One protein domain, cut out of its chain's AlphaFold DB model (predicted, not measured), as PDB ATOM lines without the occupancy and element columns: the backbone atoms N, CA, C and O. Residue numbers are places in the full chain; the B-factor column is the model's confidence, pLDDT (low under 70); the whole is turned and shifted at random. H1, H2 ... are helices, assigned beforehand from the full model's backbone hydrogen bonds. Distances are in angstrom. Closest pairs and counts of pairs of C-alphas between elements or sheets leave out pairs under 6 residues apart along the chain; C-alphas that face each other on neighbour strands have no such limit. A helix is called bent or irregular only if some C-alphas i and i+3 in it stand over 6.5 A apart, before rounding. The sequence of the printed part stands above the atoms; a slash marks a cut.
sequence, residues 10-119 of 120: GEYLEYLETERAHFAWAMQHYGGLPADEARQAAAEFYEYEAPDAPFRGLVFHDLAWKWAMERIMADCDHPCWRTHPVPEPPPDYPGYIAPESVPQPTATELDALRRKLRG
ATOM      1  N   GLY A  10      99.962 283.500 303.563       95.00
ATOM      2  CA  GLY A  10     100.798 284.534 304.162       95.00
ATOM      3  C   GLY A  10     102.127 283.962 304.640       95.00
ATOM      4  O   GLY A  10     103.178 284.499 304.295       95.00
ATOM      5  N   GLU A  11     102.079 282.837 305.359       92.31
ATOM      6  CA  GLU A  11     103.280 282.133 305.826       92.31
ATOM      7  C   GLU A  11     104.159 281.678 304.652       92.31
ATOM      8  O   GLU A  11     105.376 281.859 304.684       92.31
ATOM      9  N   TYR A  12     103.558 281.144 303.585       94.06
ATOM     10  CA  TYR A  12     104.291 280.742 302.385       94.06
ATOM     11  C   TYR A  12     105.016 281.921 301.735       94.06
ATOM     12  O   TYR A  12     106.195 281.810 301.406       94.06
ATOM     13  N   LEU A  13     104.322 283.046 301.539       95.94
ATOM     14  CA  LEU A  13     104.902 284.224 300.901       95.94
ATOM     15  C   LEU A  13     106.020 284.837 301.751       95.94
ATOM     16  O   LEU A  13     107.040 285.246 301.204       95.94
ATOM     17  N   GLU A  14     105.865 284.867 303.075       94.81
ATOM     18  CA  GLU A  14     106.912 285.343 303.982       94.81
ATOM     19  C   GLU A  14     108.171 284.467 303.905       94.81
ATOM     20  O   GLU A  14     109.287 284.985 303.783       94.81
ATOM     21  N   TYR A  15     107.998 283.143 303.898       94.06
ATOM     22  CA  TYR A  15     109.104 282.205 303.716       94.06
ATOM     23  C   TYR A  15     109.757 282.343 302.339       94.06
ATOM     24  O   TYR A  15     110.981 282.417 302.252       94.06
ATOM     25  N   LEU A  16     108.957 282.436 301.274       95.81
ATOM     26  CA  LEU A  16     109.442 282.596 299.906       95.81
ATOM     27  C   LEU A  16     110.313 283.850 299.760       95.81
ATOM     28  O   LEU A  16     111.410 283.787 299.207       95.81
ATOM     29  N   GLU A  17     109.843 284.988 300.268       96.25
ATOM     30  CA  GLU A  17     110.588 286.245 300.189       96.25
ATOM     31  C   GLU A  17     111.854 286.219 301.055       96.25
ATOM     32  O   GLU A  17     112.894 286.735 300.640       96.25
ATOM     33  N   THR A  18     111.809 285.553 302.212       95.31
ATOM     34  CA  THR A  18     112.989 285.352 303.064       95.31
ATOM     35  C   THR A  18     114.051 284.507 302.356       95.31
ATOM     36  O   THR A  18     115.211 284.916 302.275       95.31
ATOM     37  N   GLU A  19     113.665 283.366 301.783       95.75
ATOM     38  CA  GLU A  19     114.567 282.488 301.029       95.75
ATOM     39  C   GLU A  19     115.165 283.209 299.813       95.75
ATOM     40  O   GLU A  19     116.378 283.157 299.593       95.75
ATOM     41  N   ARG A  20     114.353 283.972 299.068       97.50
ATOM     42  CA  ARG A  20     114.829 284.786 297.940       97.50
ATOM     43  C   ARG A  20     115.836 285.844 298.369       97.50
ATOM     44  O   ARG A  20     116.870 285.997 297.720       97.50
ATOM     45  N   ALA A  21     115.556 286.571 299.449       97.12
ATOM     46  CA  ALA A  21     116.452 287.605 299.958       97.12
ATOM     47  C   ALA A  21     117.798 287.009 300.395       97.12
ATOM     48  O   ALA A  21     118.859 287.534 300.056       97.12
ATOM     49  N   HIS A  22     117.752 285.883 301.099       96.56
ATOM     50  CA  HIS A  22     118.921 285.143 301.552       96.56
ATOM     51  C   HIS A  22     119.764 284.590 300.395       96.56
ATOM     52  O   HIS A  22     120.986 284.764 300.373       96.56
ATOM     53  N   PHE A  23     119.121 283.988 299.396       96.31
ATOM     54  CA  PHE A  23     119.790 283.487 298.201       96.31
ATOM     55  C   PHE A  23     120.419 284.623 297.395       96.31
ATOM     56  O   PHE A  23     121.595 284.551 297.041       96.31
ATOM     57  N   ALA A  24     119.674 285.707 297.154       97.50
ATOM     58  CA  ALA A  24     120.180 286.879 296.445       97.50
ATOM     59  C   ALA A  24     121.386 287.497 297.168       97.50
ATOM     60  O   ALA A  24     122.377 287.843 296.525       97.50
ATOM     61  N   TRP A  25     121.347 287.573 298.502       96.94
ATOM     62  CA  TRP A  25     122.493 288.012 299.293       96.94
ATOM     63  C   TRP A  25     123.709 287.109 299.049       96.94
ATOM     64  O   TRP A  25     124.784 287.601 298.714       96.94
ATOM     65  N   ALA A  26     123.551 285.786 299.124       95.81
ATOM     66  CA  ALA A  26     124.660 284.859 298.897       95.81
ATOM     67  C   ALA A  26     125.226 284.979 297.470       95.81
ATOM     68  O   ALA A  26     126.441 285.068 297.289       95.81
ATOM     69  N   MET A  27     124.364 285.075 296.458       95.62
ATOM     70  CA  MET A  27     124.778 285.260 295.064       95.62
ATOM     71  C   MET A  27     125.505 286.589 294.829       95.62
ATOM     72  O   MET A  27     126.471 286.633 294.068       95.62
ATOM     73  N   GLN A  28     125.093 287.667 295.499       96.25
ATOM     74  CA  GLN A  28     125.775 288.956 295.418       96.25
ATOM     75  C   GLN A  28     127.148 288.910 296.099       96.25
ATOM     76  O   GLN A  28     128.150 289.330 295.523       96.25
ATOM     77  N   HIS A  29     127.198 288.405 297.331       94.12
ATOM     78  CA  HIS A  29     128.388 288.474 298.176       94.12
ATOM     79  C   HIS A  29     129.457 287.440 297.801       94.12
ATOM     80  O   HIS A  29     130.648 287.743 297.869       94.12
ATOM     81  N   TYR A  30     129.044 286.245 297.377       91.44
ATOM     82  CA  TYR A  30     129.943 285.129 297.073       91.44
ATOM     83  C   TYR A  30     129.986 284.775 295.588       91.44
ATOM     84  O   TYR A  30     131.033 284.366 295.094       91.44
ATOM     85  N   GLY A  31     128.874 284.949 294.870       90.00
ATOM     86  CA  GLY A  31     128.805 284.732 293.421       90.00
ATOM     87  C   GLY A  31     129.243 285.945 292.592       90.00
ATOM     88  O   GLY A  31     129.476 285.811 291.395       90.00
ATOM     89  N   GLY A  32     129.363 287.126 293.209       93.06
ATOM     90  CA  GLY A  32     129.749 288.365 292.532       93.06
ATOM     91  C   GLY A  32     128.681 288.936 291.594       93.06
ATOM     92  O   GLY A  32     129.003 289.799 290.776       93.06
ATOM     93  N   LEU A  33     127.426 288.477 291.692       95.56
ATOM     94  CA  LEU A  33     126.340 288.998 290.863       95.56
ATOM     95  C   LEU A  33     125.955 290.432 291.268       95.56
ATOM     96  O   LEU A  33     125.871 290.744 292.460       95.56
ATOM     97  N   PRO A  34     125.639 291.314 290.302       97.44
ATOM     98  CA  PRO A  34     124.941 292.564 290.576       97.44
ATOM     99  C   PRO A  34     123.610 292.321 291.300       97.44
ATOM    100  O   PRO A  34     122.945 291.313 291.077       97.44
ATOM    101  N   ALA A  35     123.172 293.276 292.125       96.81
ATOM    102  CA  ALA A  35     121.977 293.118 292.962       96.81
ATOM    103  C   ALA A  35     120.688 292.788 292.176       96.81
ATOM    104  O   ALA A  35     119.832 292.060 292.677       96.81
ATOM    105  N   ASP A  36     120.526 293.311 290.959       97.81
ATOM    106  CA  ASP A  36     119.359 293.011 290.114       97.81
ATOM    107  C   ASP A  36     119.418 291.588 289.548       97.81
ATOM    108  O   ASP A  36     118.418 290.876 289.565       97.81
ATOM    109  N   GLU A  37     120.604 291.140 289.131       97.81
ATOM    110  CA  GLU A  37     120.829 289.779 288.632       97.81
ATOM    111  C   GLU A  37     120.705 288.743 289.754       97.81
ATOM    112  O   GLU A  37     120.120 287.685 289.552       97.81
ATOM    113  N   ALA A  38     121.175 289.060 290.962       97.38
ATOM    114  CA  ALA A  38     121.022 288.199 292.130       97.38
ATOM    115  C   ALA A  38     119.547 288.027 292.531       97.38
ATOM    116  O   ALA A  38     119.116 286.920 292.856       97.38
ATOM    117  N   ARG A  39     118.754 289.108 292.465       98.06
ATOM    118  CA  ARG A  39     117.300 289.056 292.692       98.06
ATOM    119  C   ARG A  39     116.581 288.255 291.615       98.06
ATOM    120  O   ARG A  39     115.701 287.465 291.944       98.06
ATOM    121  N   GLN A  40     116.975 288.425 290.355       98.00
ATOM    122  CA  GLN A  40     116.429 287.646 289.248       98.00
ATOM    123  C   GLN A  40     116.748 286.153 289.413       98.00
ATOM    124  O   GLN A  40     115.841 285.329 289.350       98.00
ATOM    125  N   ALA A  41     117.998 285.807 289.730       96.31
ATOM    126  CA  ALA A  41     118.408 284.428 289.986       96.31
ATOM    127  C   ALA A  41     117.640 283.803 291.164       96.31
ATOM    128  O   ALA A  41     117.241 282.642 291.096       96.31
ATOM    129  N   ALA A  42     117.388 284.571 292.229       97.06
ATOM    130  CA  ALA A  42     116.575 284.117 293.352       97.06
ATOM    131  C   ALA A  42     115.110 283.867 292.955       97.06
ATOM    132  O   ALA A  42     114.524 282.883 293.397       97.06
ATOM    133  N   ALA A  43     114.522 284.729 292.121       97.06
ATOM    134  CA  ALA A  43     113.151 284.566 291.635       97.06
ATOM    135  C   ALA A  43     112.991 283.358 290.697       97.06
ATOM    136  O   ALA A  43     111.946 282.712 290.724       97.06
ATOM    137  N   GLU A  44     114.018 283.056 289.901       95.75
ATOM    138  CA  GLU A  44     114.073 281.876 289.027       95.75
ATOM    139  C   GLU A  44     114.292 280.577 289.808       95.75
ATOM    140  O   GLU A  44     113.737 279.546 289.446       95.75
ATOM    141  N   PHE A  45     115.099 280.605 290.873       94.75
ATOM    142  CA  PHE A  45     115.343 279.418 291.694       94.75
ATOM    143  C   PHE A  45     114.163 279.112 292.625       94.75
ATOM    144  O   PHE A  45     113.722 277.969 292.728       94.75
ATOM    145  N   TYR A  46     113.640 280.140 293.294       94.81
ATOM    146  CA  TYR A  46     112.473 280.052 294.164       94.81
ATOM    147  C   TYR A  46     111.251 280.602 293.436       94.81
ATOM    148  O   TYR A  46     110.836 281.744 293.662       94.81
ATOM    149  N   GLU A  47     110.678 279.807 292.538       95.00
ATOM    150  CA  GLU A  47     109.435 280.163 291.858       95.00
ATOM    151  C   GLU A  47     108.251 280.174 292.838       95.00
ATOM    152  O   GLU A  47     108.239 279.472 293.849       95.00
ATOM    153  N   TYR A  48     107.236 280.991 292.545       95.94
ATOM    154  CA  TYR A  48     105.986 280.935 293.298       95.94
ATOM    155  C   TYR A  48     105.223 279.658 292.942       95.94
ATOM    156  O   TYR A  48     104.906 279.414 291.778       95.94
ATOM    157  N   GLU A  49     104.854 278.896 293.961       94.75
ATOM    158  CA  GLU A  49     104.024 277.706 293.847       94.75
ATOM    159  C   GLU A  49     102.613 278.023 294.352       94.75
ATOM    160  O   GLU A  49     102.433 278.563 295.451       94.75
ATOM    161  N   ALA A  50     101.607 277.673 293.550       93.88
ATOM    162  CA  ALA A  50     100.203 277.861 293.899       93.88
ATOM    163  C   ALA A  50      99.792 277.006 295.120       93.88
ATOM    164  O   ALA A  50     100.416 275.978 295.388       93.88
ATOM    165  N   PRO A  51      98.716 277.371 295.845       92.00
ATOM    166  CA  PRO A  51      98.254 276.627 297.021       92.00
ATOM    167  C   PRO A  51      97.953 275.141 296.788       92.00
ATOM    168  O   PRO A  51      98.040 274.345 297.718       92.00
ATOM    169  N   ASP A  52      97.588 274.767 295.563       89.69
ATOM    170  CA  ASP A  52      97.293 273.396 295.146       89.69
ATOM    171  C   ASP A  52      98.491 272.680 294.498       89.69
ATOM    172  O   ASP A  52      98.369 271.522 294.086       89.69
ATOM    173  N   ALA A  53      99.656 273.335 294.426       90.12
ATOM    174  CA  ALA A  53     100.860 272.743 293.872       90.12
ATOM    175  C   ALA A  53     101.310 271.539 294.722       90.12
ATOM    176  O   ALA A  53     101.440 271.642 295.950       90.12
ATOM    177  N   PRO A  54     101.576 270.378 294.097       88.25
ATOM    178  CA  PRO A  54     102.096 269.232 294.821       88.25
ATOM    179  C   PRO A  54     103.470 269.580 295.401       88.25
ATOM    180  O   PRO A  54     104.339 270.063 294.685       88.25
ATOM    181  N   PHE A  55     103.667 269.285 296.689       85.75
ATOM    182  CA  PHE A  55     104.918 269.541 297.416       85.75
ATOM    183  C   PHE A  55     105.293 271.024 297.572       85.75
ATOM    184  O   PHE A  55     106.471 271.333 297.733       85.75
ATOM    185  N   ARG A  56     104.303 271.928 297.593       90.06
ATOM    186  CA  ARG A  56     104.512 273.351 297.896       90.06
ATOM    187  C   ARG A  56     105.448 273.561 299.096       90.06
ATOM    188  O   ARG A  56     105.225 273.010 300.179       90.06
ATOM    189  N   GLY A  57     106.475 274.380 298.898       88.31
ATOM    190  CA  GLY A  57     107.471 274.759 299.896       88.31
ATOM    191  C   GLY A  57     108.542 273.701 300.170       88.31
ATOM    192  O   GLY A  57     109.346 273.887 301.080       88.31
ATOM    193  N   LEU A  58     108.598 272.600 299.405       87.69
ATOM    194  CA  LEU A  58     109.595 271.541 299.611       87.69
ATOM    195  C   LEU A  58     111.038 272.064 299.484       87.69
ATOM    196  O   LEU A  58     111.928 271.598 300.192       87.69
ATOM    197  N   VAL A  59     111.274 273.050 298.617       85.38
ATOM    198  CA  VAL A  59     112.610 273.629 298.394       85.38
ATOM    199  C   VAL A  59     113.147 274.412 299.606       85.38
ATOM    200  O   VAL A  59     114.362 274.546 299.756       85.38
ATOM    201  N   PHE A  60     112.277 274.864 300.519       85.50
ATOM    202  CA  PHE A  60     112.663 275.679 301.683       85.50
ATOM    203  C   PHE A  60     113.443 274.896 302.756       85.50
ATOM    204  O   PHE A  60     114.015 275.488 303.668       85.50
ATOM    205  N   HIS A  61     113.491 273.560 302.684       72.06
ATOM    206  CA  HIS A  61     114.098 272.732 303.734       72.06
ATOM    207  C   HIS A  61     115.629 272.747 303.778       72.06
ATOM    208  O   HIS A  61     116.205 272.408 304.811       72.06
ATOM    209  N   ASP A  62     116.288 273.103 302.678       68.88
ATOM    210  CA  ASP A  62     117.735 272.913 302.517       68.88
ATOM    211  C   ASP A  62     118.571 274.181 302.780       68.88
ATOM    212  O   ASP A  62     119.783 274.143 302.596       68.88
ATOM    213  N   LEU A  63     117.952 275.253 303.302       82.38
ATOM    214  CA  LEU A  63     118.525 276.590 303.536       82.38
ATOM    215  C   LEU A  63     119.014 277.273 302.245       82.38
ATOM    216  O   LEU A  63     119.904 276.773 301.558       82.38
ATOM    217  N   ALA A  64     118.550 278.498 301.980       92.00
ATOM    218  CA  ALA A  64     119.004 279.312 300.842       92.00
ATOM    219  C   ALA A  64     120.524 279.404 300.640       92.00
ATOM    220  O   ALA A  64     120.996 279.464 299.504       92.00
ATOM    221  N   TRP A  65     121.306 279.349 301.719       92.19
ATOM    222  CA  TRP A  65     122.764 279.363 301.656       92.19
ATOM    223  C   TRP A  65     123.316 278.162 300.889       92.19
ATOM    224  O   TRP A  65     124.160 278.319 300.008       92.19
ATOM    225  N   LYS A  66     122.831 276.957 301.210       89.25
ATOM    226  CA  LYS A  66     123.330 275.715 300.618       89.25
ATOM    227  C   LYS A  66     123.071 275.710 299.119       89.25
ATOM    228  O   LYS A  66     123.994 275.464 298.346       89.25
ATOM    229  N   TRP A  67     121.855 276.072 298.717       91.38
ATOM    230  CA  TRP A  67     121.481 276.168 297.311       91.38
ATOM    231  C   TRP A  67     122.304 277.209 296.553       91.38
ATOM    232  O   TRP A  67     122.796 276.922 295.461       91.38
ATOM    233  N   ALA A  68     122.517 278.391 297.136       93.12
ATOM    234  CA  ALA A  68     123.348 279.420 296.520       93.12
ATOM    235  C   ALA A  68     124.801 278.948 296.349       93.12
ATOM    236  O   ALA A  68     125.385 279.104 295.278       93.12
ATOM    237  N   MET A  69     125.381 278.318 297.374       91.00
ATOM    238  CA  MET A  69     126.747 277.798 297.299       91.00
ATOM    239  C   MET A  69     126.875 276.666 296.279       91.00
ATOM    240  O   MET A  69     127.842 276.644 295.520       91.00
ATOM    241  N   GLU A  70     125.908 275.749 296.213       88.50
ATOM    242  CA  GLU A  70     125.873 274.709 295.182       88.50
ATOM    243  C   GLU A  70     125.812 275.319 293.777       88.50
ATOM    244  O   GLU A  70     126.569 274.902 292.900       88.50
ATOM    245  N   ARG A  71     124.988 276.356 293.575       89.00
ATOM    246  CA  ARG A  71     124.876 277.066 292.295       89.00
ATOM    247  C   ARG A  71     126.190 277.739 291.890       89.00
ATOM    248  O   ARG A  71     126.594 277.597 290.737       89.00
ATOM    249  N   ILE A  72     126.854 278.423 292.823       88.44
ATOM    250  CA  ILE A  72     128.146 279.096 292.600       88.44
ATOM    251  C   ILE A  72     129.243 278.073 292.285       88.44
ATOM    252  O   ILE A  72     130.023 278.257 291.356       88.44
ATOM    253  N   MET A  73     129.297 276.968 293.030       84.94
ATOM    254  CA  MET A  73     130.289 275.912 292.811       84.94
ATOM    255  C   MET A  73     130.039 275.105 291.531       84.94
ATOM    256  O   MET A  73     130.987 274.565 290.964       84.94
ATOM    257  N   ALA A  74     128.788 275.005 291.074       80.25
ATOM    258  CA  ALA A  74     128.445 274.358 289.810       80.25
ATOM    259  C   ALA A  74     128.928 275.157 288.586       80.25
ATOM    260  O   ALA A  74     129.272 274.544 287.578       80.25
ATOM    261  N   ASP A  75     129.006 276.489 288.691       72.62
ATOM    262  CA  ASP A  75     129.528 277.370 287.632       72.62
ATOM    263  C   ASP A  75     131.065 277.440 287.596       72.62
ATOM    264  O   ASP A  75     131.648 277.979 286.654       72.62
ATOM    265  N   CYS A  76     131.756 276.875 288.588       64.75
ATOM    266  CA  CYS A  76     133.210 276.770 288.569       64.75
ATOM    267  C   CYS A  76     133.662 275.669 287.587       64.75
ATOM    268  O   CYS A  76     133.355 274.494 287.773       64.75
ATOM    269  N   ASP A  77     134.497 276.031 286.606       60.72
ATOM    270  CA  ASP A  77     135.082 275.159 285.558       60.72
ATOM    271  C   ASP A  77     135.877 273.931 286.075       60.72
ATOM    272  O   ASP A  77     136.308 273.066 285.309       60.72
ATOM    273  N   HIS A  78     136.092 273.831 287.387       54.16
ATOM    274  CA  HIS A  78     136.745 272.711 288.057       54.16
ATOM    275  C   HIS A  78     135.750 272.049 289.022       54.16
ATOM    276  O   HIS A  78     135.003 272.772 289.680       54.16
ATOM    277  N   PRO A  79     135.753 270.709 289.200       54.97
ATOM    278  CA  PRO A  79     134.802 269.998 290.061       54.97
ATOM    279  C   PRO A  79     135.106 270.215 291.555       54.97
ATOM    280  O   PRO A  79     135.365 269.268 292.296       54.97
ATOM    281  N   CYS A  80     135.090 271.469 291.999       56.09
ATOM    282  CA  CYS A  80     135.310 271.889 293.373       56.09
ATOM    283  C   CYS A  80     134.277 271.256 294.319       56.09
ATOM    284  O   CYS A  80     134.643 270.839 295.414       56.09
ATOM    285  N   TRP A  81     133.045 271.034 293.846       54.81
ATOM    286  CA  TRP A  81     131.970 270.363 294.584       54.81
ATOM    287  C   TRP A  81     132.232 268.879 294.906       54.81
ATOM    288  O   TRP A  81     131.612 268.334 295.814       54.81
ATOM    289  N   ARG A  82     133.143 268.189 294.193       61.53
ATOM    290  CA  ARG A  82     133.498 266.783 294.506       61.53
ATOM    291  C   ARG A  82     134.539 266.656 295.609       61.53
ATOM    292  O   ARG A  82     134.697 265.574 296.169       61.53
ATOM    293  N   THR A  83     135.289 267.721 295.871       61.19
ATOM    294  CA  THR A  83     136.437 267.695 296.787       61.19
ATOM    295  C   THR A  83     136.302 268.664 297.951       61.19
ATOM    296  O   THR A  83     137.078 268.554 298.899       61.19
ATOM    297  N   HIS A  84     135.319 269.565 297.923       61.47
ATOM    298  CA  HIS A  84     135.038 270.485 299.014       61.47
ATOM    299  C   HIS A  84     133.562 270.411 299.417       61.47
ATOM    300  O   HIS A  84     132.695 270.505 298.549       61.47
ATOM    301  N   PRO A  85     133.265 270.229 300.717       74.19
ATOM    302  CA  PRO A  85     131.906 270.395 301.212       74.19
ATOM    303  C   PRO A  85     131.439 271.837 300.971       74.19
ATOM    304  O   PRO A  85     132.258 272.759 300.948       74.19
ATOM    305  N   VAL A  86     130.122 272.016 300.828       77.75
ATOM    306  CA  VAL A  86     129.490 273.341 300.880       77.75
ATOM    307  C   VAL A  86     129.976 274.043 302.158       77.75
ATOM    308  O   VAL A  86     129.916 273.426 303.225       77.75
ATOM    309  N   PRO A  87     130.519 275.272 302.076       83.19
ATOM    310  CA  PRO A  87     130.953 275.990 303.269       83.19
ATOM    311  C   PRO A  87     129.762 276.252 304.195       83.19
ATOM    312  O   PRO A  87     128.630 276.337 303.736       83.19
ATOM    313  N   GLU A  88     130.009 276.418 305.490       87.31
ATOM    314  CA  GLU A  88     128.981 276.885 306.429       87.31
ATOM    315  C   GLU A  88     128.674 278.377 306.197       87.31
ATOM    316  O   GLU A  88     129.578 279.118 305.783       87.31
ATOM    317  N   PRO A  89     127.441 278.846 306.471       88.94
ATOM    318  CA  PRO A  89     127.113 280.262 306.373       88.94
ATOM    319  C   PRO A  89     127.950 281.084 307.366       88.94
ATOM    320  O   PRO A  89     128.116 280.678 308.523       88.94
ATOM    321  N   PRO A  90     128.486 282.245 306.952       91.19
ATOM    322  CA  PRO A  90     129.218 283.135 307.846       91.19
ATOM    323  C   PRO A  90     128.271 283.823 308.852       91.19
ATOM    324  O   PRO A  90     127.071 283.921 308.599       91.19
ATOM    325  N   PRO A  91     128.785 284.376 309.968       92.31
ATOM    326  CA  PRO A  91     127.959 285.066 310.963       92.31
ATOM    327  C   PRO A  91     127.201 286.307 310.468       92.31
ATOM    328  O   PRO A  91     126.263 286.744 311.127       92.31
ATOM    329  N   ASP A  92     127.621 286.912 309.355       92.19
ATOM    330  CA  ASP A  92     126.958 288.063 308.732       92.19
ATOM    331  C   ASP A  92     125.912 287.664 307.682       92.19
ATOM    332  O   ASP A  92     125.218 288.533 307.147       92.19
ATOM    333  N   TYR A  93     125.756 286.365 307.413       91.56
ATOM    334  CA  TYR A  93     124.678 285.869 306.575       91.56
ATOM    335  C   TYR A  93     123.327 286.154 307.252       91.56
ATOM    336  O   TYR A  93     123.145 285.779 308.411       91.56
ATOM    337  N   PRO A  94     122.343 286.768 306.567       89.75
ATOM    338  CA  PRO A  94     121.106 287.201 307.223       89.75
ATOM    339  C   PRO A  94     120.284 286.063 307.861       89.75
ATOM    340  O   PRO A  94     119.599 286.291 308.854       89.75
ATOM    341  N   GLY A  95     120.396 284.834 307.343       85.88
ATOM    342  CA  GLY A  95     119.772 283.631 307.909       85.88
ATOM    343  C   GLY A  95     120.656 282.853 308.892       85.88
ATOM    344  O   GLY A  95     120.361 281.694 309.177       85.88
ATOM    345  N   TYR A  96     121.772 283.424 309.357       89.19
ATOM    346  CA  TYR A  96     122.698 282.739 310.255       89.19
ATOM    347  C   TYR A  96     122.074 282.508 311.633       89.19
ATOM    348  O   TYR A  96     121.626 283.439 312.305       89.19
ATOM    349  N   ILE A  97     122.112 281.255 312.087       84.38
ATOM    350  CA  ILE A  97     121.754 280.871 313.451       84.38
ATOM    351  C   ILE A  97     123.025 280.383 314.132       84.38
ATOM    352  O   ILE A  97     123.616 279.383 313.724       84.38
ATOM    353  N   ALA A  98     123.436 281.086 315.186       85.44
ATOM    354  CA  ALA A  98     124.616 280.704 315.944       85.44
ATOM    355  C   ALA A  98     124.410 279.306 316.567       85.44
ATOM    356  O   ALA A  98     123.346 279.063 317.149       85.44
ATOM    357  N   PRO A  99     125.382 278.378 316.478       82.94
ATOM    358  CA  PRO A  99     125.228 277.013 316.983       82.94
ATOM    359  C   PRO A  99     124.789 276.937 318.451       82.94
ATOM    360  O   PRO A  99     124.000 276.073 318.827       82.94
ATOM    361  N   GLU A 100     125.253 277.868 319.283       84.25
ATOM    362  CA  GLU A 100     124.875 277.994 320.691       84.25
ATOM    363  C   GLU A 100     123.420 278.432 320.912       84.25
ATOM    364  O   GLU A 100     122.878 278.229 321.997       84.25
ATOM    365  N   SER A 101     122.784 279.020 319.896       84.44
ATOM    366  CA  SER A 101     121.377 279.436 319.923       84.44
ATOM    367  C   SER A 101     120.424 278.302 319.548       84.44
ATOM    368  O   SER A 101     119.227 278.402 319.817       84.44
ATOM    369  N   VAL A 102     120.928 277.216 318.948       81.00
ATOM    370  CA  VAL A 102     120.117 276.036 318.633       81.00
ATOM    371  C   VAL A 102     119.799 275.299 319.939       81.00
ATOM    372  O   VAL A 102     120.730 274.841 320.614       81.00
ATOM    373  N   PRO A 103     118.511 275.147 320.311       84.69
ATOM    374  CA  PRO A 103     118.132 274.445 321.527       84.69
ATOM    375  C   PRO A 103     118.684 273.021 321.509       84.69
ATOM    376  O   PRO A 103     118.343 272.214 320.643       84.69
ATOM    377  N   GLN A 104     119.546 272.708 322.473       83.25
ATOM    378  CA  GLN A 104     120.073 271.359 322.614       83.25
ATOM    379  C   GLN A 104     119.035 270.497 323.338       83.25
ATOM    380  O   GLN A 104     118.577 270.889 324.417       83.25
ATOM    381  N   PRO A 105     118.658 269.330 322.788       86.38
ATOM    382  CA  PRO A 105     117.724 268.445 323.460       86.38
ATOM    383  C   PRO A 105     118.325 267.978 324.788       86.38
ATOM    384  O   PRO A 105     119.499 267.608 324.882       86.38
ATOM    385  N   THR A 106     117.506 267.976 325.829       93.75
ATOM    386  CA  THR A 106     117.884 267.469 327.147       93.75
ATOM    387  C   THR A 106     118.221 265.977 327.080       93.75
ATOM    388  O   THR A 106     117.783 265.247 326.186       93.75
ATOM    389  N   ALA A 107     118.955 265.474 328.077       91.69
ATOM    390  CA  ALA A 107     119.249 264.042 328.187       91.69
ATOM    391  C   ALA A 107     117.969 263.179 328.171       91.69
ATOM    392  O   ALA A 107     117.937 262.121 327.544       91.69
ATOM    393  N   THR A 108     116.895 263.666 328.799       94.38
ATOM    394  CA  THR A 108     115.583 263.004 328.831       94.38
ATOM    395  C   THR A 108     114.938 262.926 327.446       94.38
ATOM    396  O   THR A 108     114.422 261.871 327.070       94.38
ATOM    397  N   GLU A 109     114.975 264.015 326.676       93.19
ATOM    398  CA  GLU A 109     114.436 264.065 325.310       93.19
ATOM    399  C   GLU A 109     115.242 263.177 324.362       93.19
ATOM    400  O   GLU A 109     114.664 262.403 323.596       93.19
ATOM    401  N   LEU A 110     116.574 263.205 324.475       91.31
ATOM    402  CA  LEU A 110     117.459 262.323 323.717       91.31
ATOM    403  C   LEU A 110     117.182 260.847 324.012       91.31
ATOM    404  O   LEU A 110     117.110 260.038 323.087       91.31
ATOM    405  N   ASP A 111     116.985 260.470 325.272       93.50
ATOM    406  CA  ASP A 111     116.679 259.085 325.629       93.50
ATOM    407  C   ASP A 111     115.279 258.654 325.183       93.50
ATOM    408  O   ASP A 111     115.097 257.513 324.745       93.50
ATOM    409  N   ALA A 112     114.294 259.555 325.216       91.75
ATOM    410  CA  ALA A 112     112.978 259.302 324.640       91.75
ATOM    411  C   ALA A 112     113.058 259.069 323.121       91.75
ATOM    412  O   ALA A 112     112.511 258.076 322.632       91.75
ATOM    413  N   LEU A 113     113.799 259.911 322.392       88.69
ATOM    414  CA  LEU A 113     114.052 259.751 320.957       88.69
ATOM    415  C   LEU A 113     114.758 258.427 320.654       88.69
ATOM    416  O   LEU A 113     114.314 257.667 319.796       88.69
ATOM    417  N   ARG A 114     115.814 258.097 321.403       92.38
ATOM    418  CA  ARG A 114     116.554 256.840 321.231       92.38
ATOM    419  C   ARG A 114     115.692 255.609 321.510       92.38
ATOM    420  O   ARG A 114     115.846 254.606 320.821       92.38
ATOM    421  N   ARG A 115     114.793 255.653 322.502       91.19
ATOM    422  CA  ARG A 115     113.814 254.575 322.747       91.19
ATOM    423  C   ARG A 115     112.827 254.444 321.590       91.19
ATOM    424  O   ARG A 115     112.584 253.331 321.144       91.19
ATOM    425  N   LYS A 116     112.318 255.563 321.069       86.81
ATOM    426  CA  LYS A 116     111.399 255.583 319.922       86.81
ATOM    427  C   LYS A 116     112.043 255.007 318.654       86.81
ATOM    428  O   LYS A 116     111.406 254.235 317.951       86.81
ATOM    429  N   LEU A 117     113.306 255.348 318.389       87.06
ATOM    430  CA  LEU A 117     114.050 254.891 317.208       87.06
ATOM    431  C   LEU A 117     114.482 253.423 317.280       87.06
ATOM    432  O   LEU A 117     114.610 252.779 316.245       87.06
ATOM    433  N   ARG A 118     114.710 252.883 318.483       87.75
ATOM    434  CA  ARG A 118     115.083 251.471 318.658       87.75
ATOM    435  C   ARG A 118     113.921 250.495 318.477       87.75
ATOM    436  O   ARG A 118     114.182 249.301 318.395       87.75
ATOM    437  N   GLY A 119     112.688 250.997 318.363       69.88
ATOM    438  CA  GLY A 119     111.489 250.171 318.386       69.88
ATOM    439  C   GLY A 119     111.262 249.589 319.783       69.88
ATOM    440  O   GLY A 119     112.194 249.166 320.463       69.88
TER     441      GLY A 119
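What this domain is: This is residues 10 to 119 of the 120 residues of an uncharacterized protein of Lentzea deserti (UniProt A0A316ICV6). Look for a small, loosely built helical body and a tail: the long helix H1 is the core, H2 and H4 both pack obliquely on its second half, and the short H3 sits beside its first half. From this body a long link without a named element leads away to H5, and residues 99 to 104, 106 to 112 and 114 to 119 stick out free, H5 touching no other helix. The printed part has 110 residues with five named helices, H1 to H5 in order along the chain, and no named strand; the class is all helix. The whole is loose, with a radius of gyration of the C-alphas of 17.3 A, and spans 50 by 39 by 25 A, the free tail included.

Where its parts are: Find C-alpha 10 at (100.798, 284.534, 304.162); from there H1, residues 10 to 29, runs 28.5 A to C-alpha 29 at (128.388, 288.474, 298.176). H2 is residues 35 to 45, 15.3 A long, and H4 is residues 64 to 74, also 15.3 A. Just before H4 comes H3, residues 58 to 62, 8.8 A long; it is irregular, but only just, with C-alphas 59 and 62 at 6.6 A. Last along the chain, H5, residues 107 to 117, runs 15.2 A and ends at C-alpha 117, (114.050, 254.891, 317.208).

How they stand to each other: Start at H1, the hub, which touches three helices. With residues 20 to 28 alone it touches H2, at a steep tilt of 51 degrees, opposite ways; the closest C-alphas, of Ala 24 and Ala 38, are 4.6 A apart. With residues 19 to 27 alone it touches H4, at a steep tilt of 40 degrees, the same way; the closest C-alphas, of Phe 23 and Ala 64, are 5.0 A apart. H2 and H4 are near each other, with 7 pairs of C-alphas within 10 A. With residues 15 to 19 alone H1 only just touches H3, with 3 pairs of C-alphas within 8 A, the closest those of Glu 19 and Phe 60 at 7.1 A. H3 and H4 meet only through their link, and H5 is apart from H1, H2, H3 and H4. In H1, H2, H4 and H5 every O i to N i+4 pair is within hydrogen-bond range; in H3 it is 0 of 1, and 0 of 2 O i to N i+3 pairs.

The domain as a whole: The C-alphas farthest apart are those of Pro 34 and Gly 119, at 52.5 A. Without the stretches that stand free, the body spans 43 by 40 by 26 A. The printed part has no cut. Two links are long: residues 46 to 57, and residues 75 to 106. Look for pLDDT under 70 at residue 62, residues 76 to 84 and residue 119; the mean of the printed part is 87.9.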